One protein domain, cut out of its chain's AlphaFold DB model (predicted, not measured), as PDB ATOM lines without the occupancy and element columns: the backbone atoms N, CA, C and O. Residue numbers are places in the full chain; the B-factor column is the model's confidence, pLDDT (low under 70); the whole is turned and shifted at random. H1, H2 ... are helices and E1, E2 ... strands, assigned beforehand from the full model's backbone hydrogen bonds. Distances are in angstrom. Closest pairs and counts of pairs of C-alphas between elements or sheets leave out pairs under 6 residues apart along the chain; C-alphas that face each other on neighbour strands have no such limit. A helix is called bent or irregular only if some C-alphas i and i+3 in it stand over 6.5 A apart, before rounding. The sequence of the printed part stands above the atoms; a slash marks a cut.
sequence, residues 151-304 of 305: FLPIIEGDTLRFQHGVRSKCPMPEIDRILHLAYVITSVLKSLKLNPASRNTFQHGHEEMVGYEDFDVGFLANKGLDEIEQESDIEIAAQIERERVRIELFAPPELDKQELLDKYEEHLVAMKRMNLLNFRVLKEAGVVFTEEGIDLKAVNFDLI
ATOM      1  N   PHE A 151      73.446 116.364  96.485       65.19
ATOM      2  CA  PHE A 151      74.379 115.295  96.117       65.19
ATOM      3  C   PHE A 151      74.705 114.357  97.268       65.19
ATOM      4  O   PHE A 151      75.287 114.742  98.278       65.19
ATOM      5  N   LEU A 152      74.386 113.089  97.058       76.50
ATOM      6  CA  LEU A 152      74.777 111.966  97.882       76.50
ATOM      7  C   LEU A 152      75.995 111.291  97.233       76.50
ATOM      8  O   LEU A 152      75.828 110.611  96.218       76.50
ATOM      9  N   PRO A 153      77.217 111.501  97.756       82.31
ATOM     10  CA  PRO A 153      78.407 110.826  97.251       82.31
ATOM     11  C   PRO A 153      78.382 109.339  97.606       82.31
ATOM     12  O   PRO A 153      78.163 108.967  98.761       82.31
ATOM     13  N   ILE A 154      78.660 108.498  96.615       88.06
ATOM     14  CA  ILE A 154      78.671 107.039  96.729       88.06
ATOM     15  C   ILE A 154      80.005 106.515  96.218       88.06
ATOM     16  O   ILE A 154      80.442 106.892  95.136       88.06
ATOM     17  N   ILE A 155      80.653 105.627  96.971       91.94
ATOM     18  CA  ILE A 155      81.858 104.934  96.499       91.94
ATOM     19  C   ILE A 155      81.525 103.471  96.210       91.94
ATOM     20  O   ILE A 155      81.224 102.706  97.123       91.94
ATOM     21  N   GLU A 156      81.660 103.064  94.949       92.94
ATOM     22  CA  GLU A 156      81.507 101.681  94.488       92.94
ATOM     23  C   GLU A 156      82.839 101.188  93.923       92.94
ATOM     24  O   GLU A 156      83.338 101.698  92.921       92.94
ATOM     25  N   GLY A 157      83.464 100.207  94.580       93.31
ATOM     26  CA  GLY A 157      84.831  99.822  94.223       93.31
ATOM     27  C   GLY A 157      85.771 101.016  94.395       93.31
ATOM     28  O   GLY A 157      85.918 101.485  95.522       93.31
ATOM     29  N   ASP A 158      86.367 101.493  93.299       94.38
ATOM     30  CA  ASP A 158      87.231 102.687  93.231       94.38
ATOM     31  C   ASP A 158      86.578 103.886  92.533       94.38
ATOM     32  O   ASP A 158      87.239 104.891  92.286       94.38
ATOM     33  N   THR A 159      85.282 103.805  92.251       95.50
ATOM     34  CA  THR A 159      84.552 104.852  91.547       95.50
ATOM     35  C   THR A 159      83.742 105.682  92.535       95.50
ATOM     36  O   THR A 159      82.967 105.138  93.321       95.50
ATOM     37  N   LEU A 160      83.914 107.003  92.493       94.00
ATOM     38  CA  LEU A 160      83.066 107.967  93.189       94.00
ATOM     39  C   LEU A 160      81.928 108.410  92.262       94.00
ATOM     40  O   LEU A 160      82.164 109.023  91.222       94.00
ATOM     41  N   ARG A 161      80.699 108.107  92.669       91.88
ATOM     42  CA  ARG A 161      79.438 108.434  91.999       91.88
ATOM     43  C   ARG A 161      78.633 109.409  92.849       91.88
ATOM     44  O   ARG A 161      78.931 109.622  94.025       91.88
ATOM     45  N   PHE A 162      77.599 109.987  92.253       85.94
ATOM     46  CA  PHE A 162      76.692 110.894  92.940       85.94
ATOM     47  C   PHE A 162      75.256 110.499  92.647       85.94
ATOM     48  O   PHE A 162      74.912 110.165  91.518       85.94
ATOM     49  N   GLN A 163      74.414 110.570  93.666       79.06
ATOM     50  CA  GLN A 163      72.972 110.626  93.484       79.06
ATOM     51  C   GLN A 163      72.467 112.002  93.871       79.06
ATOM     52  O   GLN A 163      73.115 112.690  94.651       79.06
ATOM     53  N   HIS A 164      71.304 112.399  93.373       70.19
ATOM     54  CA  HIS A 164      70.664 113.643  93.740       70.19
ATOM     55  C   HIS A 164      69.257 113.473  94.268       70.19
ATOM     56  O   HIS A 164      68.531 112.568  93.871       70.19
ATOM     57  N   GLY A 165      68.850 114.370  95.169       61.97
ATOM     58  CA  GLY A 165      67.466 114.406  95.627       61.97
ATOM     59  C   GLY A 165      66.529 114.634  94.439       61.97
ATOM     60  O   GLY A 165      66.800 115.495  93.592       61.97
ATOM     61  N   VAL A 166      65.430 113.875  94.375       53.97
ATOM     62  CA  VAL A 166      64.379 114.073  93.359       53.97
ATOM     63  C   VAL A 166      63.962 115.547  93.304       53.97
ATOM     64  O   VAL A 166      63.967 116.233  94.325       53.97
ATOM     65  N   ARG A 167      63.597 116.070  92.124       46.97
ATOM     66  CA  ARG A 167      63.334 117.518  91.932       46.97
ATOM     67  C   ARG A 167      62.291 118.106  92.893       46.97
ATOM     68  O   ARG A 167      62.367 119.290  93.198       46.97
ATOM     69  N   SER A 168      61.360 117.293  93.391       44.09
ATOM     70  CA  SER A 168      60.378 117.688  94.412       44.09
ATOM     71  C   SER A 168      60.976 117.923  95.805       44.09
ATOM     72  O   SER A 168      60.332 118.554  96.630       44.09
ATOM     73  N   LYS A 169      62.187 117.424  96.079       43.09
ATOM     74  CA  LYS A 169      62.900 117.572  97.357       43.09
ATOM     75  C   LYS A 169      63.940 118.690  97.359       43.09
ATOM     76  O   LYS A 169      64.302 119.138  98.436       43.09
ATOM     77  N   CYS A 170      64.463 119.097  96.203       45.47
ATOM     78  CA  CYS A 170      65.423 120.195  96.096       45.47
ATOM     79  C   CYS A 170      65.385 120.762  94.671       45.47
ATOM     80  O   CYS A 170      65.951 120.160  93.749       45.47
ATOM     81  N   PRO A 171      64.717 121.897  94.442       45.50
ATOM     82  CA  PRO A 171      64.545 122.429  93.110       45.50
ATOM     83  C   PRO A 171      65.631 123.452  92.732       45.50
ATOM     84  O   PRO A 171      65.360 124.422  92.039       45.50
ATOM     85  N   MET A 172      66.886 123.231  93.130       50.84
ATOM     86  CA  MET A 172      67.974 124.126  92.716       50.84
ATOM     87  C   MET A 172      68.128 124.185  91.184       50.84
ATOM     88  O   MET A 172      68.035 123.121  90.547       50.84
ATOM     89  N   PRO A 173      68.398 125.377  90.607       52.50
ATOM     90  CA  PRO A 173      68.807 125.536  89.212       52.50
ATOM     91  C   PRO A 173      69.993 124.634  88.856       52.50
ATOM     92  O   PRO A 173      70.827 124.312  89.698       52.50
ATOM     93  N   GLU A 174      70.071 124.206  87.598       61.31
ATOM     94  CA  GLU A 174      71.066 123.223  87.153       61.31
ATOM     95  C   GLU A 174      72.505 123.707  87.350       61.31
ATOM     96  O   GLU A 174      73.319 122.986  87.911       61.31
ATOM     97  N   ILE A 175      72.808 124.952  87.003       60.53
ATOM     98  CA  ILE A 175      74.141 125.534  87.204       60.53
ATOM     99  C   ILE A 175      74.501 125.746  88.680       60.53
ATOM    100  O   ILE A 175      75.655 125.544  89.041       60.53
ATOM    101  N   ASP A 176      73.538 126.029  89.561       61.41
ATOM    102  CA  ASP A 176      73.791 126.053  91.008       61.41
ATOM    103  C   ASP A 176      74.181 124.656  91.499       61.41
ATOM    104  O   ASP A 176      75.108 124.513  92.295       61.41
ATOM    105  N   ARG A 177      73.552 123.602  90.958       66.69
ATOM    106  CA  ARG A 177      73.980 122.219  91.213       66.69
ATOM    107  C   ARG A 177      75.381 121.966  90.662       66.69
ATOM    108  O   ARG A 177      76.194 121.381  91.365       66.69
ATOM    109  N   ILE A 178      75.696 122.415  89.448       68.88
ATOM    110  CA  ILE A 178      77.031 122.260  88.845       68.88
ATOM    111  C   ILE A 178      78.105 122.910  89.717       68.88
ATOM    112  O   ILE A 178      79.108 122.282  90.060       68.88
ATOM    113  N   LEU A 179      77.883 124.168  90.094       67.12
ATOM    114  CA  LEU A 179      78.787 124.936  90.934       67.12
ATOM    115  C   LEU A 179      78.950 124.262  92.296       67.12
ATOM    116  O   LEU A 179      80.071 124.086  92.770       67.12
ATOM    117  N   HIS A 180      77.847 123.803  92.883       71.69
ATOM    118  CA  HIS A 180      77.863 123.120  94.166       71.69
ATOM    119  C   HIS A 180      78.580 121.760  94.122       71.69
ATOM    120  O   HIS A 180      79.289 121.392  95.062       71.69
ATOM    121  N   LEU A 181      78.469 121.020  93.018       77.00
ATOM    122  CA  LEU A 181      79.078 119.700  92.855       77.00
ATOM    123  C   LEU A 181      80.603 119.731  93.030       77.00
ATOM    124  O   LEU A 181      81.156 118.856  93.696       77.00
ATOM    125  N   ALA A 182      81.289 120.750  92.501       79.00
ATOM    126  CA  ALA A 182      82.740 120.880  92.660       79.00
ATOM    127  C   ALA A 182      83.152 121.003  94.131       79.00
ATOM    128  O   ALA A 182      84.132 120.393  94.559       79.00
ATOM    129  N   TYR A 183      82.387 121.751  94.928       75.88
ATOM    130  CA  TYR A 183      82.609 121.833  96.369       75.88
ATOM    131  C   TYR A 183      82.391 120.481  97.064       75.88
ATOM    132  O   TYR A 183      83.196 120.097  97.920       75.88
ATOM    133  N   VAL A 184      81.345 119.734  96.686       77.69
ATOM    134  CA  VAL A 184      81.071 118.399  97.249       77.69
ATOM    135  C   VAL A 184      82.207 117.435  96.935       77.69
ATOM    136  O   VAL A 184      82.736 116.818  97.856       77.69
ATOM    137  N   ILE A 185      82.628 117.340  95.670       84.88
ATOM    138  CA  ILE A 185      83.728 116.459  95.261       84.88
ATOM    139  C   ILE A 185      84.990 116.808  96.044       84.88
ATOM    140  O   ILE A 185      85.586 115.931  96.668       84.88
ATOM    141  N   THR A 186      85.375 118.085  96.073       80.56
ATOM    142  CA  THR A 186      86.550 118.537  96.823       80.56
ATOM    143  C   THR A 186      86.450 118.148  98.300       80.56
ATOM    144  O   THR A 186      87.419 117.647  98.864       80.56
ATOM    145  N   SER A 187      85.280 118.304  98.926       79.12
ATOM    146  CA  SER A 187      85.068 117.929 100.333       79.12
ATOM    147  C   SER A 187      85.187 116.418 100.566       79.12
ATOM    148  O   SER A 187      85.857 115.992 101.508       79.12
ATOM    149  N   VAL A 188      84.618 115.595  99.677       81.81
ATOM    150  CA  VAL A 188      84.744 114.128  99.724       81.81
ATOM    151  C   VAL A 188      86.207 113.712  99.590       81.81
ATOM    152  O   VAL A 188      86.702 112.923 100.394       81.81
ATOM    153  N   LEU A 189      86.935 114.273  98.622       86.94
ATOM    154  CA  LEU A 189      88.347 113.953  98.406       86.94
ATOM    155  C   LEU A 189      89.225 114.388  99.587       86.94
ATOM    156  O   LEU A 189      90.100 113.626 100.004       86.94
ATOM    157  N   LYS A 190      88.973 115.566 100.179       82.94
ATOM    158  CA  LYS A 190      89.644 116.000 101.419       82.94
ATOM    159  C   LYS A 190      89.365 115.037 102.566       82.94
ATOM    160  O   LYS A 190      90.299 114.636 103.258       82.94
ATOM    161  N   SER A 191      88.108 114.633 102.742       79.75
ATOM    162  CA  SER A 191      87.707 113.660 103.762       79.75
ATOM    163  C   SER A 191      88.448 112.332 103.595       79.75
ATOM    164  O   SER A 191      89.018 111.825 104.561       79.75
ATOM    165  N   LEU A 192      88.527 111.803 102.369       85.12
ATOM    166  CA  LEU A 192      89.268 110.575 102.067       85.12
ATOM    167  C   LEU A 192      90.773 110.714 102.347       85.12
ATOM    168  O   LEU A 192      91.376 109.784 102.881       85.12
ATOM    169  N   LYS A 193      91.370 111.868 102.018       86.56
ATOM    170  CA  LYS A 193      92.792 112.159 102.266       86.56
ATOM    171  C   LYS A 193      93.111 112.237 103.756       86.56
ATOM    172  O   LYS A 193      94.048 111.598 104.225       86.56
ATOM    173  N   LEU A 194      92.361 113.059 104.487       79.56
ATOM    174  CA  LEU A 194      92.606 113.341 105.901       79.56
ATOM    175  C   LEU A 194      92.217 112.161 106.787       79.56
ATOM    176  O   LEU A 194      92.820 111.946 107.838       79.56
ATOM    177  N   ASN A 195      91.215 111.390 106.363       77.25
ATOM    178  CA  ASN A 195      90.733 110.243 107.100       77.25
ATOM    179  C   ASN A 195      90.236 109.133 106.158       77.25
ATOM    180  O   ASN A 195      89.049 109.089 105.825       77.25
ATOM    181  N   PRO A 196      91.096 108.166 105.799       85.19
ATOM    182  CA  PRO A 196      90.717 107.048 104.934       85.19
ATOM    183  C   PRO A 196      89.540 106.207 105.453       85.19
ATOM    184  O   PRO A 196      88.851 105.569 104.657       85.19
ATOM    185  N   ALA A 197      89.260 106.221 106.765       80.62
ATOM    186  CA  ALA A 197      88.104 105.521 107.331       80.62
ATOM    187  C   ALA A 197      86.760 106.138 106.891       80.62
ATOM    188  O   ALA A 197      85.750 105.435 106.877       80.62
ATOM    189  N   SER A 198      86.748 107.408 106.458       76.75
ATOM    190  CA  SER A 198      85.564 108.067 105.881       76.75
ATOM    191  C   SER A 198      85.043 107.365 104.622       76.75
ATOM    192  O   SER A 198      83.861 107.481 104.305       76.75
ATOM    193  N   ARG A 199      85.873 106.556 103.945       86.50
ATOM    194  CA  ARG A 199      85.440 105.741 102.802       86.50
ATOM    195  C   ARG A 199      84.241 104.859 103.147       86.50
ATOM    196  O   ARG A 199      83.326 104.754 102.340       86.50
ATOM    197  N   ASN A 200      84.210 104.291 104.354       81.81
ATOM    198  CA  ASN A 200      83.112 103.441 104.814       81.81
ATOM    199  C   ASN A 200      81.767 104.192 104.818       81.81
ATOM    200  O   ASN A 200      80.736 103.634 104.448       81.81
ATOM    201  N   THR A 201      81.792 105.482 105.167       78.38
ATOM    202  CA  THR A 201      80.621 106.367 105.130       78.38
ATOM    203  C   THR A 201      80.090 106.538 103.712       78.38
ATOM    204  O   THR A 201      78.896 106.368 103.493       78.38
ATOM    205  N   PHE A 202      80.954 106.798 102.732       83.12
ATOM    206  CA  PHE A 202      80.529 106.953 101.334       83.12
ATOM    207  C   PHE A 202      80.159 105.621 100.663       83.12
ATOM    208  O   PHE A 202      79.383 105.595  99.713       83.12
ATOM    209  N   GLN A 203      80.677 104.497 101.159       85.56
ATOM    210  CA  GLN A 203      80.326 103.165 100.661       85.56
ATOM    211  C   GLN A 203      78.962 102.686 101.163       85.56
ATOM    212  O   GLN A 203      78.256 102.009 100.426       85.56
ATOM    213  N   HIS A 204      78.585 103.021 102.400       77.75
ATOM    214  CA  HIS A 204      77.423 102.403 103.049       77.75
ATOM    215  C   HIS A 204      76.369 103.386 103.559       77.75
ATOM    216  O   HIS A 204      75.238 102.974 103.796       77.75
ATOM    217  N   GLY A 205      76.693 104.673 103.707       70.94
ATOM    218  CA  GLY A 205      75.762 105.678 104.226       70.94
ATOM    219  C   GLY A 205      74.521 105.865 103.351       70.94
ATOM    220  O   GLY A 205      73.451 106.158 103.873       70.94
ATOM    221  N   HIS A 206      74.644 105.632 102.043       74.56
ATOM    222  CA  HIS A 206      73.540 105.745 101.090       74.56
ATOM    223  C   HIS A 206      72.511 104.604 101.195       74.56
ATOM    224  O   HIS A 206      71.367 104.792 100.797       74.56
ATOM    225  N   GLU A 207      72.881 103.433 101.733       74.56
ATOM    226  CA  GLU A 207      72.032 102.225 101.715       74.56
ATOM    227  C   GLU A 207      70.741 102.378 102.540       74.56
ATOM    228  O   GLU A 207      69.765 101.670 102.306       74.56
ATOM    229  N   GLU A 208      70.732 103.310 103.494       65.38
ATOM    230  CA  GLU A 208      69.573 103.623 104.338       65.38
ATOM    231  C   GLU A 208      68.876 104.933 103.909       65.38
ATOM    232  O   GLU A 208      67.973 105.414 104.596       65.38
ATOM    233  N   MET A 209      69.285 105.531 102.781       64.38
ATOM    234  CA  MET A 209      68.684 106.752 102.233       64.38
ATOM    235  C   MET A 209      67.622 106.446 101.175       64.38
ATOM    236  O   MET A 209      67.713 105.472 100.435       64.38
ATOM    237  N   VAL A 210      66.606 107.311 101.075       59.53
ATOM    238  CA  VAL A 210      65.495 107.152 100.124       59.53
ATOM    239  C   VAL A 210      65.203 108.436  99.344       59.53
ATOM    240  O   VAL A 210      65.343 109.554  99.842       59.53
ATOM    241  N   GLY A 211      64.705 108.284  98.115       60.12
ATOM    242  CA  GLY A 211      64.311 109.407  97.255       60.12
ATOM    243  C   GLY A 211      65.493 110.187  96.680       60.12
ATOM    244  O   GLY A 211      65.425 111.416  96.596       60.12
ATOM    245  N   TYR A 212      66.543 109.455  96.316       68.50
ATOM    246  CA  TYR A 212      67.680 109.921  95.535       68.50
ATOM    247  C   TYR A 212      67.698 109.187  94.184       68.50
ATOM    248  O   TYR A 212      67.289 108.028  94.105       68.50
ATOM    249  N   GLU A 213      68.136 109.874  93.136       73.69
ATOM    250  CA  GLU A 213      68.272 109.369  91.765       73.69
ATOM    251  C   GLU A 213      69.723 109.512  91.309       73.69
ATOM    252  O   GLU A 213      70.406 110.443  91.730       73.69
ATOM    253  N   ASP A 214      70.210 108.613  90.455       82.31
ATOM    254  CA  ASP A 214      71.573 108.703  89.924       82.31
ATOM    255  C   ASP A 214      71.801 110.048  89.220       82.31
ATOM    256  O   ASP A 214      70.997 110.489  88.396       82.31
ATOM    257  N   PHE A 215      72.905 110.708  89.567       81.69
ATOM    258  CA  PHE A 215      73.311 111.970  88.973       81.69
ATOM    259  C   PHE A 215      74.512 111.750  88.060       81.69
ATOM    260  O   PHE A 215      75.606 111.403  88.512       81.69
ATOM    261  N   ASP A 216      74.298 111.981  86.770       83.31
ATOM    262  CA  ASP A 216      75.349 111.937  85.765       83.31
ATOM    263  C   ASP A 216      76.278 113.147  85.938       83.31
ATOM    264  O   ASP A 216      75.861 114.288  85.762       83.31
ATOM    265  N   VAL A 217      77.539 112.902  86.299       84.50
ATOM    266  CA  VAL A 217      78.591 113.936  86.354       84.50
ATOM    267  C   VAL A 217      79.415 114.003  85.067       84.50
ATOM    268  O   VAL A 217      80.268 114.879  84.921       84.50
ATOM    269  N   GLY A 218      79.157 113.106  84.116       82.31
ATOM    270  CA  GLY A 218      79.827 113.000  82.828       82.31
ATOM    271  C   GLY A 218      79.611 114.206  81.922       82.31
ATOM    272  O   GLY A 218      80.492 114.515  81.121       82.31
ATOM    273  N   PHE A 219      78.534 114.981  82.094       79.56
ATOM    274  CA  PHE A 219      78.358 116.238  81.349       79.56
ATOM    275  C   PHE A 219      79.490 117.255  81.613       79.56
ATOM    276  O   PHE A 219      79.717 118.142  80.791       79.56
ATOM    277  N   LEU A 220      80.237 117.121  82.722       82.88
ATOM    278  CA  LEU A 220      81.423 117.938  83.015       82.88
ATOM    279  C   LEU A 220      82.686 117.479  82.279       82.88
ATOM    280  O   LEU A 220      83.647 118.245  82.211       82.88
ATOM    281  N   ALA A 221      82.703 116.266  81.716       83.38
ATOM    282  CA  ALA A 221      83.881 115.679  81.072       83.38
ATOM    283  C   ALA A 221      84.438 116.563  79.950       83.38
ATOM    284  O   ALA A 221      85.651 116.695  79.797       83.38
ATOM    285  N   ASN A 222      83.538 117.204  79.203       78.75
ATOM    286  CA  ASN A 222      83.883 118.013  78.039       78.75
ATOM    287  C   ASN A 222      83.894 119.520  78.324       78.75
ATOM    288  O   ASN A 222      84.257 120.290  77.437       78.75
ATOM    289  N   LYS A 223      83.532 119.952  79.541       82.75
ATOM    290  CA  LYS A 223      83.390 121.375  79.861       82.75
ATOM    291  C   LYS A 223      84.724 122.025  80.223       82.75
ATOM    292  O   LYS A 223      85.444 121.616  81.147       82.75
ATOM    293  N   GLY A 224      85.064 123.085  79.491       85.19
ATOM    294  CA  GLY A 224      86.184 123.975  79.815       85.19
ATOM    295  C   GLY A 224      85.926 124.773  81.098       85.19
ATOM    296  O   GLY A 224      84.780 124.952  81.493       85.19
ATOM    297  N   LEU A 225      86.979 125.269  81.767       85.88
ATOM    298  CA  LEU A 225      86.772 126.209  82.887       85.88
ATOM    299  C   LEU A 225      86.099 127.500  82.401       85.88
ATOM    300  O   LEU A 225      85.180 127.975  83.055       85.88
ATOM    301  N   ASP A 226      86.512 127.998  81.235       89.50
ATOM    302  CA  ASP A 226      85.950 129.203  80.618       89.50
ATOM    303  C   ASP A 226      84.466 129.023  80.257       89.50
ATOM    304  O   ASP A 226      83.668 129.938  80.423       89.50
ATOM    305  N   GLU A 227      84.077 127.822  79.816       87.75
ATOM    306  CA  GLU A 227      82.679 127.484  79.519       87.75
ATOM    307  C   GLU A 227      81.831 127.454  80.798       87.75
ATOM    308  O   GLU A 227      80.761 128.055  80.837       87.75
ATOM    309  N   ILE A 228      82.335 126.825  81.870       83.94
ATOM    310  CA  ILE A 228      81.669 126.823  83.182       83.94
ATOM    311  C   ILE A 228      81.529 128.256  83.709       83.94
ATOM    312  O   ILE A 228      80.482 128.613  84.247       83.94
ATOM    313  N   GLU A 229      82.564 129.087  83.561       88.06
ATOM    314  CA  GLU A 229      82.520 130.490  83.974       88.06
ATOM    315  C   GLU A 229      81.470 131.281  83.186       88.06
ATOM    316  O   GLU A 229      80.651 131.963  83.802       88.06
ATOM    317  N   GLN A 230      81.434 131.136  81.860       88.56
ATOM    318  CA  GLN A 230      80.470 131.825  81.005       88.56
ATOM    319  C   GLN A 230      79.022 131.411  81.308       88.56
ATOM    320  O   GLN A 230      78.147 132.271  81.412       88.56
ATOM    321  N   GLU A 231      78.756 130.113  81.472       83.94
ATOM    322  CA  GLU A 231      77.424 129.618  81.844       83.94
ATOM    323  C   GLU A 231      76.999 130.121  83.229       83.94
ATOM    324  O   GLU A 231      75.840 130.491  83.429       83.94
ATOM    325  N   SER A 232      77.948 130.210  84.164       79.88
ATOM    326  CA  SER A 232      77.698 130.765  85.497       79.88
ATOM    327  C   SER A 232      77.353 132.252  85.450       79.88
ATOM    328  O   SER A 232      76.463 132.686  86.174       79.88
ATOM    329  N   ASP A 233      78.023 133.038  84.604       85.25
ATOM    330  CA  ASP A 233      77.743 134.472  84.461       85.25
ATOM    331  C   ASP A 233      76.343 134.738  83.903       85.25
ATOM    332  O   ASP A 233      75.642 135.629  84.390       85.25
ATOM    333  N   ILE A 234      75.907 133.936  82.926       81.56
ATOM    334  CA  ILE A 234      74.556 134.032  82.358       81.56
ATOM    335  C   ILE A 234      73.499 133.763  83.435       81.56
ATOM    336  O   ILE A 234      72.528 134.516  83.544       81.56
ATOM    337  N   GLU A 235      73.682 132.727  84.256       75.19
ATOM    338  CA  GLU A 235      72.709 132.427  85.307       75.19
ATOM    339  C   GLU A 235      72.741 133.445  86.439       75.19
ATOM    340  O   GLU A 235      71.681 133.844  86.917       75.19
ATOM    341  N   ILE A 236      73.921 133.880  86.879       75.38
ATOM    342  CA  ILE A 236      74.030 134.874  87.950       75.38
ATOM    343  C   ILE A 236      73.309 136.154  87.545       75.38
ATOM    344  O   ILE A 236      72.521 136.670  88.333       75.38
ATOM    345  N   ALA A 237      73.474 136.612  86.301       79.56
ATOM    346  CA  ALA A 237      72.716 137.747  85.784       79.56
ATOM    347  C   ALA A 237      71.195 137.500  85.838       79.56
ATOM    348  O   ALA A 237      70.438 138.372  86.265       79.56
ATOM    349  N   ALA A 238      70.740 136.298  85.468       72.94
ATOM    350  CA  ALA A 238      69.329 135.930  85.565       72.94
ATOM    351  C   ALA A 238      68.826 135.870  87.024       72.94
ATOM    352  O   ALA A 238      67.693 136.270  87.290       72.94
ATOM    353  N   GLN A 239      69.642 135.399  87.974       68.62
ATOM    354  CA  GLN A 239      69.306 135.367  89.403       68.62
ATOM    355  C   GLN A 239      69.235 136.764  90.010       68.62
ATOM    356  O   GLN A 239      68.272 137.055  90.713       68.62
ATOM    357  N   ILE A 240      70.196 137.635  89.700       72.38
ATOM    358  CA  ILE A 240      70.196 139.034  90.145       72.38
ATOM    359  C   ILE A 240      68.930 139.740  89.654       72.38
ATOM    360  O   ILE A 240      68.259 140.413  90.431       72.38
ATOM    361  N   GLU A 241      68.551 139.537  88.391       77.00
ATOM    362  CA  GLU A 241      67.346 140.157  87.837       77.00
ATOM    363  C   GLU A 241      66.061 139.630  88.492       77.00
ATOM    364  O   GLU A 241      65.164 140.408  88.829       77.00
ATOM    365  N   ARG A 242      65.975 138.315  88.743       66.56
ATOM    366  CA  ARG A 242      64.862 137.732  89.511       66.56
ATOM    367  C   ARG A 242      64.785 138.324  90.917       66.56
ATOM    368  O   ARG A 242      63.700 138.667  91.386       66.56
ATOM    369  N   GLU A 243      65.930 138.474  91.569       67.19
ATOM    370  CA  GLU A 243      66.016 139.001  92.921       67.19
ATOM    371  C   GLU A 243      65.649 140.486  92.994       67.19
ATOM    372  O   GLU A 243      64.921 140.891  93.901       67.19
ATOM    373  N   ARG A 244      66.057 141.285  92.003       76.31
ATOM    374  CA  ARG A 244      65.668 142.694  91.870       76.31
ATOM    375  C   ARG A 244      64.148 142.848  91.863       76.31
ATOM    376  O   ARG A 244      63.606 143.584  92.687       76.31
ATOM    377  N   VAL A 245      63.455 142.111  90.987       68.31
ATOM    378  CA  VAL A 245      61.981 142.128  90.905       68.31
ATOM    379  C   VAL A 245      61.356 141.736  92.246       68.31
ATOM    380  O   VAL A 245      60.390 142.348  92.701       68.31
ATOM    381  N   ARG A 246      61.930 140.740  92.923       60.53
ATOM    382  CA  ARG A 246      61.436 140.265  94.215       60.53
ATOM    383  C   ARG A 246      61.611 141.310  95.324       60.53
ATOM    384  O   ARG A 246      60.668 141.564  96.071       60.53
ATOM    385  N   ILE A 247      62.772 141.955  95.421       64.12
ATOM    386  CA  ILE A 247      63.033 143.046  96.377       64.12
ATOM    387  C   ILE A 247      62.095 144.232  96.106       64.12
ATOM    388  O   ILE A 247      61.550 144.840  97.033       64.12
ATOM    389  N   GLU A 248      61.844 144.556  94.838       72.31
ATOM    390  CA  GLU A 248      60.914 145.621  94.464       72.31
ATOM    391  C   GLU A 248      59.496 145.354  94.974       72.31
ATOM    392  O   GLU A 248      58.891 146.260  95.556       72.31
ATOM    393  N   LEU A 249      59.009 144.122  94.820       62.88
ATOM    394  CA  LEU A 249      57.647 143.725  95.177       62.88
ATOM    395  C   LEU A 249      57.447 143.449  96.672       62.88
ATOM    396  O   LEU A 249      56.386 143.774  97.203       62.88
ATOM    397  N   PHE A 250      58.435 142.850  97.342       64.31
ATOM    398  CA  PHE A 250      58.227 142.232  98.657       64.31
ATOM    399  C   PHE A 250      59.090 142.803  99.781       64.31
ATOM    400  O   PHE A 250      58.756 142.597 100.946       64.31
ATOM    401  N   ALA A 251      60.182 143.518  99.485       57.47
ATOM    402  CA  ALA A 251      61.015 144.058 100.555       57.47
ATOM    403  C   ALA A 251      60.257 145.148 101.341       57.47
ATOM    404  O   ALA A 251      59.668 146.040 100.711       57.47
ATOM    405  N   PRO A 252      60.301 145.115 102.689       71.50
ATOM    406  CA  PRO A 252      59.725 146.159 103.523       71.50
ATOM    407  C   PRO A 252      60.213 147.556 103.105       71.50
ATOM    408  O   PRO A 252      61.395 147.719 102.782       71.50
ATOM    409  N   PRO A 253      59.331 148.572 103.081       78.25
ATOM    410  CA  PRO A 253      59.660 149.905 102.571       78.25
ATOM    411  C   PRO A 253      60.759 150.626 103.365       78.25
ATOM    412  O   PRO A 253      61.338 151.585 102.864       78.25
ATOM    413  N   GLU A 254      61.032 150.195 104.594       84.19
ATOM    414  CA  GLU A 254      62.077 150.721 105.468       84.19
ATOM    415  C   GLU A 254      63.488 150.189 105.174       84.19
ATOM    416  O   GLU A 254      64.453 150.745 105.700       84.19
ATOM    417  N   LEU A 255      63.624 149.124 104.376       77.62
ATOM    418  CA  LEU A 255      64.927 148.562 104.022       77.62
ATOM    419  C   LEU A 255      65.519 149.264 102.799       77.62
ATOM    420  O   LEU A 255      64.805 149.631 101.862       77.62
ATOM    421  N   ASP A 256      66.846 149.384 102.775       87.06
ATOM    422  CA  ASP A 256      67.562 149.809 101.577       87.06
ATOM    423  C   ASP A 256      67.555 148.668 100.548       87.06
ATOM    424  O   ASP A 256      68.274 147.672 100.653       87.06
ATOM    425  N   LYS A 257      66.683 148.808  99.547       82.94
ATOM    426  CA  LYS A 257      66.503 147.827  98.473       82.94
ATOM    427  C   LYS A 257      67.761 147.648  97.623       82.94
ATOM    428  O   LYS A 257      67.995 146.541  97.145       82.94
ATOM    429  N   GLN A 258      68.553 148.706  97.442       89.31
ATOM    430  CA  GLN A 258      69.785 148.624  96.665       89.31
ATOM    431  C   GLN A 258      70.861 147.884  97.459       89.31
ATOM    432  O   GLN A 258      71.487 146.982  96.918       89.31
ATOM    433  N   GLU A 259      71.003 148.181  98.753       80.06
ATOM    434  CA  GLU A 259      71.942 147.467  99.630       80.06
ATOM    435  C   GLU A 259      71.651 145.955  99.672       80.06
ATOM    436  O   GLU A 259      72.569 145.132  99.627       80.06
ATOM    437  N   LEU A 260      70.370 145.570  99.717       66.81
ATOM    438  CA  LEU A 260      69.954 144.165  99.677       66.81
ATOM    439  C   LEU A 260      70.354 143.471  98.369       66.81
ATOM    440  O   LEU A 260      70.838 142.337  98.407       66.81
ATOM    441  N   LEU A 261      70.156 144.141  97.231       75.94
ATOM    442  CA  LEU A 261      70.502 143.605  95.916       75.94
ATOM    443  C   LEU A 261      72.023 143.506  95.733       75.94
ATOM    444  O   LEU A 261      72.511 142.458  95.313       75.94
ATOM    445  N   ASP A 262      72.769 144.543  96.122       78.38
ATOM    446  CA  ASP A 262      74.234 144.577  96.045       78.38
ATOM    447  C   ASP A 262      74.853 143.437  96.867       78.38
ATOM    448  O   ASP A 262      75.738 142.717  96.402       78.38
ATOM    449  N   LYS A 263      74.342 143.216  98.085       67.56
ATOM    450  CA  LYS A 263      74.790 142.122  98.955       67.56
ATOM    451  C   LYS A 263      74.495 140.747  98.355       67.56
ATOM    452  O   LYS A 263      75.294 139.819  98.492       67.56
ATOM    453  N   TYR A 264      73.340 140.594  97.715       68.81
ATOM    454  CA  TYR A 264      72.975 139.350  97.049       68.81
ATOM    455  C   TYR A 264      73.892 139.041  95.864       68.81
ATOM    456  O   TYR A 264      74.421 137.932  95.762       68.81
ATOM    457  N   GLU A 265      74.134 140.037  95.012       77.19
ATOM    458  CA  GLU A 265      75.081 139.936  93.906       77.19
ATOM    459  C   GLU A 265      76.489 139.587  94.408       77.19
ATOM    460  O   GLU A 265      77.109 138.649  93.896       77.19
ATOM    461  N   GLU A 266      76.975 140.260  95.458       72.50
ATOM    462  CA  GLU A 266      78.272 139.960  96.075       72.50
ATOM    463  C   GLU A 266      78.373 138.484  96.488       72.50
ATOM    464  O   GLU A 266      79.372 137.818  96.193       72.50
ATOM    465  N   HIS A 267      77.330 137.942  97.124       63.84
ATOM    466  CA  HIS A 267      77.287 136.537  97.528       63.84
ATOM    467  C   HIS A 267      77.322 135.580  96.328       63.84
ATOM    468  O   HIS A 267      78.091 134.614  96.349       63.84
ATOM    469  N   LEU A 268      76.537 135.838  95.274       66.50
ATOM    470  CA  LEU A 268      76.538 135.011  94.060       66.50
ATOM    471  C   LEU A 268      77.918 135.008  93.386       66.50
ATOM    472  O   LEU A 268      78.459 133.948  93.060       66.50
ATOM    473  N   VAL A 269      78.539 136.182  93.251       75.81
ATOM    474  CA  VAL A 269      79.881 136.326  92.671       75.81
ATOM    475  C   VAL A 269      80.936 135.623  93.530       75.81
ATOM    476  O   VAL A 269      81.837 134.966  92.994       75.81
ATOM    477  N   ALA A 270      80.839 135.712  94.859       69.19
ATOM    478  CA  ALA A 270      81.732 135.002  95.771       69.19
ATOM    479  C   ALA A 270      81.597 133.474  95.633       69.19
ATOM    480  O   ALA A 270      82.615 132.777  95.549       69.19
ATOM    481  N   MET A 271      80.368 132.955  95.532       67.50
ATOM    482  CA  MET A 271      80.117 131.529  95.296       67.50
ATOM    483  C   MET A 271      80.680 131.065  93.951       67.50
ATOM    484  O   MET A 271      81.375 130.047  93.913       67.50
ATOM    485  N   LYS A 272      80.471 131.830  92.868       77.12
ATOM    486  CA  LYS A 272      81.079 131.546  91.556       77.12
ATOM    487  C   LYS A 272      82.592 131.390  91.675       77.12
ATOM    488  O   LYS A 272      83.150 130.373  91.268       77.12
ATOM    489  N   ARG A 273      83.263 132.381  92.277       76.94
ATOM    490  CA  ARG A 273      84.729 132.400  92.436       76.94
ATOM    491  C   ARG A 273      85.238 131.190  93.215       76.94
ATOM    492  O   ARG A 273      86.211 130.565  92.799       76.94
ATOM    493  N   MET A 274      84.577 130.848  94.321       73.12
ATOM    494  CA  MET A 274      84.930 129.681  95.131       73.12
ATOM    495  C   MET A 274      84.783 128.375  94.336       73.12
ATOM    496  O   MET A 274      85.664 127.519  94.384       73.12
ATOM    497  N   ASN A 275      83.699 128.221  93.579       74.12
ATOM    498  CA  ASN A 275      83.431 126.990  92.839       74.12
ATOM    499  C   ASN A 275      84.326 126.835  91.604       74.12
ATOM    500  O   ASN A 275      84.828 125.739  91.358       74.12
ATOM    501  N   LEU A 276      84.638 127.923  90.895       81.62
ATOM    502  CA  LEU A 276      85.644 127.907  89.826       81.62
ATOM    503  C   LEU A 276      87.036 127.535  90.353       81.62
ATOM    504  O   LEU A 276      87.766 126.787  89.699       81.62
ATOM    505  N   LEU A 277      87.397 128.000  91.556       82.56
ATOM    506  CA  LEU A 277      88.631 127.577  92.216       82.56
ATOM    507  C   LEU A 277      88.611 126.072  92.523       82.56
ATOM    508  O   LEU A 277      89.591 125.391  92.228       82.56
ATOM    509  N   ASN A 278      87.498 125.542  93.041       80.81
ATOM    510  CA  ASN A 278      87.346 124.103  93.270       80.81
ATOM    511  C   ASN A 278      87.512 123.311  91.967       80.81
ATOM    512  O   ASN A 278      88.291 122.365  91.932       80.81
ATOM    513  N   PHE A 279      86.863 123.721  90.872       86.69
ATOM    514  CA  PHE A 279      87.026 123.058  89.575       86.69
ATOM    515  C   PHE A 279      88.472 123.069  89.075       86.69
ATOM    516  O   PHE A 279      88.938 122.066  88.531       86.69
ATOM    517  N   ARG A 280      89.199 124.175  89.271       87.81
ATOM    518  CA  ARG A 280      90.622 124.250  88.927       87.81
ATOM    519  C   ARG A 280      91.441 123.242  89.732       87.81
ATOM    520  O   ARG A 280      92.182 122.472  89.130       87.81
ATOM    521  N   VAL A 281      91.250 123.200  91.051       87.00
ATOM    522  CA  VAL A 281      91.932 122.242  91.940       87.00
ATOM    523  C   VAL A 281      91.628 120.801  91.532       87.00
ATOM    524  O   VAL A 281      92.543 119.988  91.443       87.00
ATOM    525  N   LEU A 282      90.369 120.478  91.221       90.19
ATOM    526  CA  LEU A 282      89.978 119.138  90.774       90.19
ATOM    527  C   LEU A 282      90.685 118.752  89.466       90.19
ATOM    528  O   LEU A 282      91.242 117.658  89.371       90.19
ATOM    529  N   LYS A 283      90.729 119.656  88.478       89.12
ATOM    530  CA  LYS A 283      91.446 119.412  87.216       89.12
ATOM    531  C   LYS A 283      92.952 119.236  87.431       89.12
ATOM    532  O   LYS A 283      93.537 118.317  86.866       89.12
ATOM    533  N   GLU A 284      93.576 120.073  88.257       91.12
ATOM    534  CA  GLU A 284      95.002 119.960  88.603       91.12
ATOM    535  C   GLU A 284      95.311 118.651  89.345       91.12
ATOM    536  O   GLU A 284      96.340 118.026  89.091       91.12
ATOM    537  N   ALA A 285      94.390 118.190  90.193       91.81
ATOM    538  CA  ALA A 285      94.462 116.903  90.875       91.81
ATOM    539  C   ALA A 285      94.212 115.694  89.954       91.81
ATOM    540  O   ALA A 285      94.217 114.562  90.431       91.81
ATOM    541  N   GLY A 286      94.000 115.893  88.649       91.31
ATOM    542  CA  GLY A 286      93.784 114.804  87.694       91.31
ATOM    543  C   GLY A 286      92.405 114.152  87.794       91.31
ATOM    544  O   GLY A 286      92.230 113.027  87.331       91.31
ATOM    545  N   VAL A 287      91.420 114.833  88.389       92.00
ATOM    546  CA  VAL A 287      90.034 114.351  88.423       92.00
ATOM    547  C   VAL A 287      89.474 114.340  87.003       92.00
ATOM    548  O   VAL A 287      89.362 115.382  86.355       92.00
ATOM    549  N   VAL A 288      89.101 113.150  86.537       89.75
ATOM    550  CA  VAL A 288      88.426 112.937  85.253       89.75
ATOM    551  C   VAL A 288      86.960 112.627  85.525       89.75
ATOM    552  O   VAL A 288      86.643 111.700  86.268       89.75
ATOM    553  N   PHE A 289      86.075 113.414  84.922       89.25
ATOM    554  CA  PHE A 289      84.631 113.208  84.987       89.25
ATOM    555  C   PHE A 289      84.205 112.246  83.876       89.25
ATOM    556  O   PHE A 289      84.618 112.415  82.730       89.25
ATOM    557  N   THR A 290      83.386 111.248  84.202       89.12
ATOM    558  CA  THR A 290      82.792 110.304  83.241       89.12
ATOM    559  C   THR A 290      81.332 110.041  83.605       89.12
ATOM    560  O   THR A 290      80.924 110.340  84.728       89.12
ATOM    561  N   GLU A 291      80.554 109.460  82.687       86.50
ATOM    562  CA  GLU A 291      79.172 109.022  82.965       86.50
ATOM    563  C   GLU A 291      79.115 108.001  84.119       86.50
ATOM    564  O   GLU A 291      78.166 107.970  84.898       86.50
ATOM    565  N   GLU A 292      80.182 107.216  84.288       87.81
ATOM    566  CA  GLU A 292      80.317 106.231  85.367       87.81
ATOM    567  C   GLU A 292      80.746 106.859  86.704       87.81
ATOM    568  O   GLU A 292      80.721 106.188  87.734       87.81
ATOM    569  N   GLY A 293      81.135 108.139  86.721       91.75
ATOM    570  CA  GLY A 293      81.648 108.847  87.893       91.75
ATOM    571  C   GLY A 293      83.124 109.238  87.776       91.75
ATOM    572  O   GLY A 293      83.634 109.512  86.688       91.75
ATOM    573  N   ILE A 294      83.802 109.307  88.921       94.75
ATOM    574  CA  ILE A 294      85.207 109.714  89.060       94.75
ATOM    575  C   ILE A 294      86.041 108.508  89.508       94.75
ATOM    576  O   ILE A 294      85.768 107.927  90.559       94.75
ATOM    577  N   ASP A 295      87.090 108.161  88.757       94.75
ATOM    578  CA  ASP A 295      88.054 107.126  89.158       94.75
ATOM    579  C   ASP A 295      88.999 107.657  90.246       94.75
ATOM    580  O   ASP A 295      89.895 108.461  89.983       94.75
ATOM    581  N   LEU A 296      88.830 107.173  91.478       94.75
ATOM    582  CA  LEU A 296      89.634 107.593  92.623       94.75
ATOM    583  C   LEU A 296      91.107 107.177  92.510       94.75
ATOM    584  O   LEU A 296      91.942 107.777  93.183       94.75
ATOM    585  N   LYS A 297      91.459 106.185  91.681       94.12
ATOM    586  CA  LYS A 297      92.863 105.788  91.464       94.12
ATOM    587  C   LYS A 297      93.632 106.783  90.605       94.12
ATOM    588  O   LYS A 297      94.853 106.854  90.722       94.12
ATOM    589  N   ALA A 298      92.935 107.521  89.746       92.94
ATOM    590  CA  ALA A 298      93.534 108.536  88.890       92.94
ATOM    591  C   ALA A 298      93.794 109.860  89.633       92.94
ATOM    592  O   ALA A 298      94.567 110.692  89.158       92.94
ATOM    593  N   VAL A 299      93.174 110.053  90.803       95.56
ATOM    594  CA  VAL A 299      93.247 111.303  91.567       95.56
ATOM    595  C   VAL A 299      94.584 111.436  92.292       95.56
ATOM    596  O   VAL A 299      94.971 110.603  93.113       95.56
ATOM    597  N   ASN A 300      95.262 112.556  92.061       94.75
ATOM    598  CA  ASN A 300      96.408 112.980  92.842       94.75
ATOM    599  C   ASN A 300      95.953 113.660  94.142       94.75
ATOM    600  O   ASN A 300      95.751 114.876  94.204       94.75
ATOM    601  N   PHE A 301      95.820 112.866  95.205       92.50
ATOM    602  CA  PHE A 301      95.396 113.352  96.521       92.50
ATOM    603  C   PHE A 301      96.342 114.393  97.137       92.50
ATOM    604  O   PHE A 301      95.897 115.186  97.967       92.50
ATOM    605  N   ASP A 302      97.615 114.470  96.739       91.69
ATOM    606  CA  ASP A 302      98.543 115.462  97.300       91.69
ATOM    607  C   ASP A 302      98.126 116.899  96.960       91.69
ATOM    608  O   ASP A 302      98.325 117.797  97.778       91.69
ATOM    609  N   LEU A 303      97.447 117.090  95.825       87.81
ATOM    610  CA  LEU A 303      96.951 118.386  95.347       87.81
ATOM    611  C   LEU A 303      95.585 118.781  95.929       87.81
ATOM    612  O   LEU A 303      95.132 119.905  95.737       87.81
ATOM    613  N   ILE A 304      94.941 117.887  96.683       84.31
ATOM    614  CA  ILE A 304      93.686 118.167  97.386       84.31
ATOM    615  C   ILE A 304      94.006 118.790  98.755       84.31
ATOM    616  O   ILE A 304      94.462 118.093  99.667       84.31
TER     617      ILE A 304
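What this domain is: This is residues 151 to 304 of the 305 residues of an uncharacterized protein of bacterium (UniProt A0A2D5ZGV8). A long helical hairpin, H3 and H4, makes the length of the domain, and at its open end lies a head with a small twisted sheet of E1, E2, E3 and E4. H1 crosses H4 between the hairpin and the sheet, and H2 packs over E1 and E2. The printed part has 154 residues with four named helices and four named strands; along the chain come E1 and E2, then H1 and H2, then E3, then H3 and H4, and last E4; the sheet is branched, with E1, E3 and E4 each an antiparallel neighbour of E2, and the class is mixed, helices and strands. The whole is only just compact, close to loose, with a radius of gyration of the C-alphas of 17.9 A, and it is elongated, spanning 56 by 34 by 27 A.

How they stand to each other: Begin with E1, residues 152 to 156, and E2, residues 159 to 165, an antiparallel hairpin in which N 154 and O 161 are 2.8 A apart. On the other side of E2 from E1 look for E3, residues 212 to 215, with N 164 and O 213 at 2.7 A, and E4, residues 293 to 295, with N 160 and O 294 at 2.8 A; both are antiparallel to E2. H1, residues 174 to 194, is on the sheet but only grazes it, with residues 177 to 189. H2, residues 196 to 208, is on the sheet over E1 and E2 at a height of 8.8 A, across the strands at 70 degrees to E1 on the local plane; its closest C-alphas to E1 are those of Gln 203 and Ile 155, 4.8 A apart. H1 is the hub. It touches H4, residues 257 to 284, at a steep tilt of 51 degrees, the same way, closest at the C-alphas of Leu 179 and Asn 275, 5.4 A. It only just touches H3, residues 225 to 250, with 3 pairs of C-alphas within 8 A, the closest being Ile 175 and Ser 232 at 6.6 A. H1 and H2 touch only at the corner, and only just, with 3 pairs; Leu 192 and Ser 198 have the closest C-alphas, 5.9 A. H3 and H4 form a helical hairpin at a shallow tilt of 20 degrees, opposite ways, closest at the C-alphas of Ile 240 and Glu 265, 6.2 A. H2 is irregular, with C-alphas 203 and 206 7.3 A apart. Every O i to N i+4 pair is within hydrogen-bond range in H3 and H4, against 15 of 17 in H1 and 4 of 9 in H2, where 6 of 10 O i to N i+3 pairs are.

Where its parts are: Find C-alpha 152 at (74.777, 111.966, 97.882), where E1 begins; E2 then runs 20.0 A, H1 30.2 A and H2 21.4 A. After E3, H3 runs 36.3 A from C-alpha 225 at (86.772, 126.209, 82.887), and H4 runs 41.1 A to C-alpha 284 at (95.002, 119.960, 88.603). E4 ends at C-alpha 295, at (88.054, 107.126, 89.158).

The domain as a whole: The two C-alphas farthest apart, those of Gly 157 and Glu 254, are 56.9 A apart. The printed part has no cut, and no link is long. The mean pLDDT of the printed part is 78.0, with 37 residues under 70, among them residues 165 to 179 and 208 to 212.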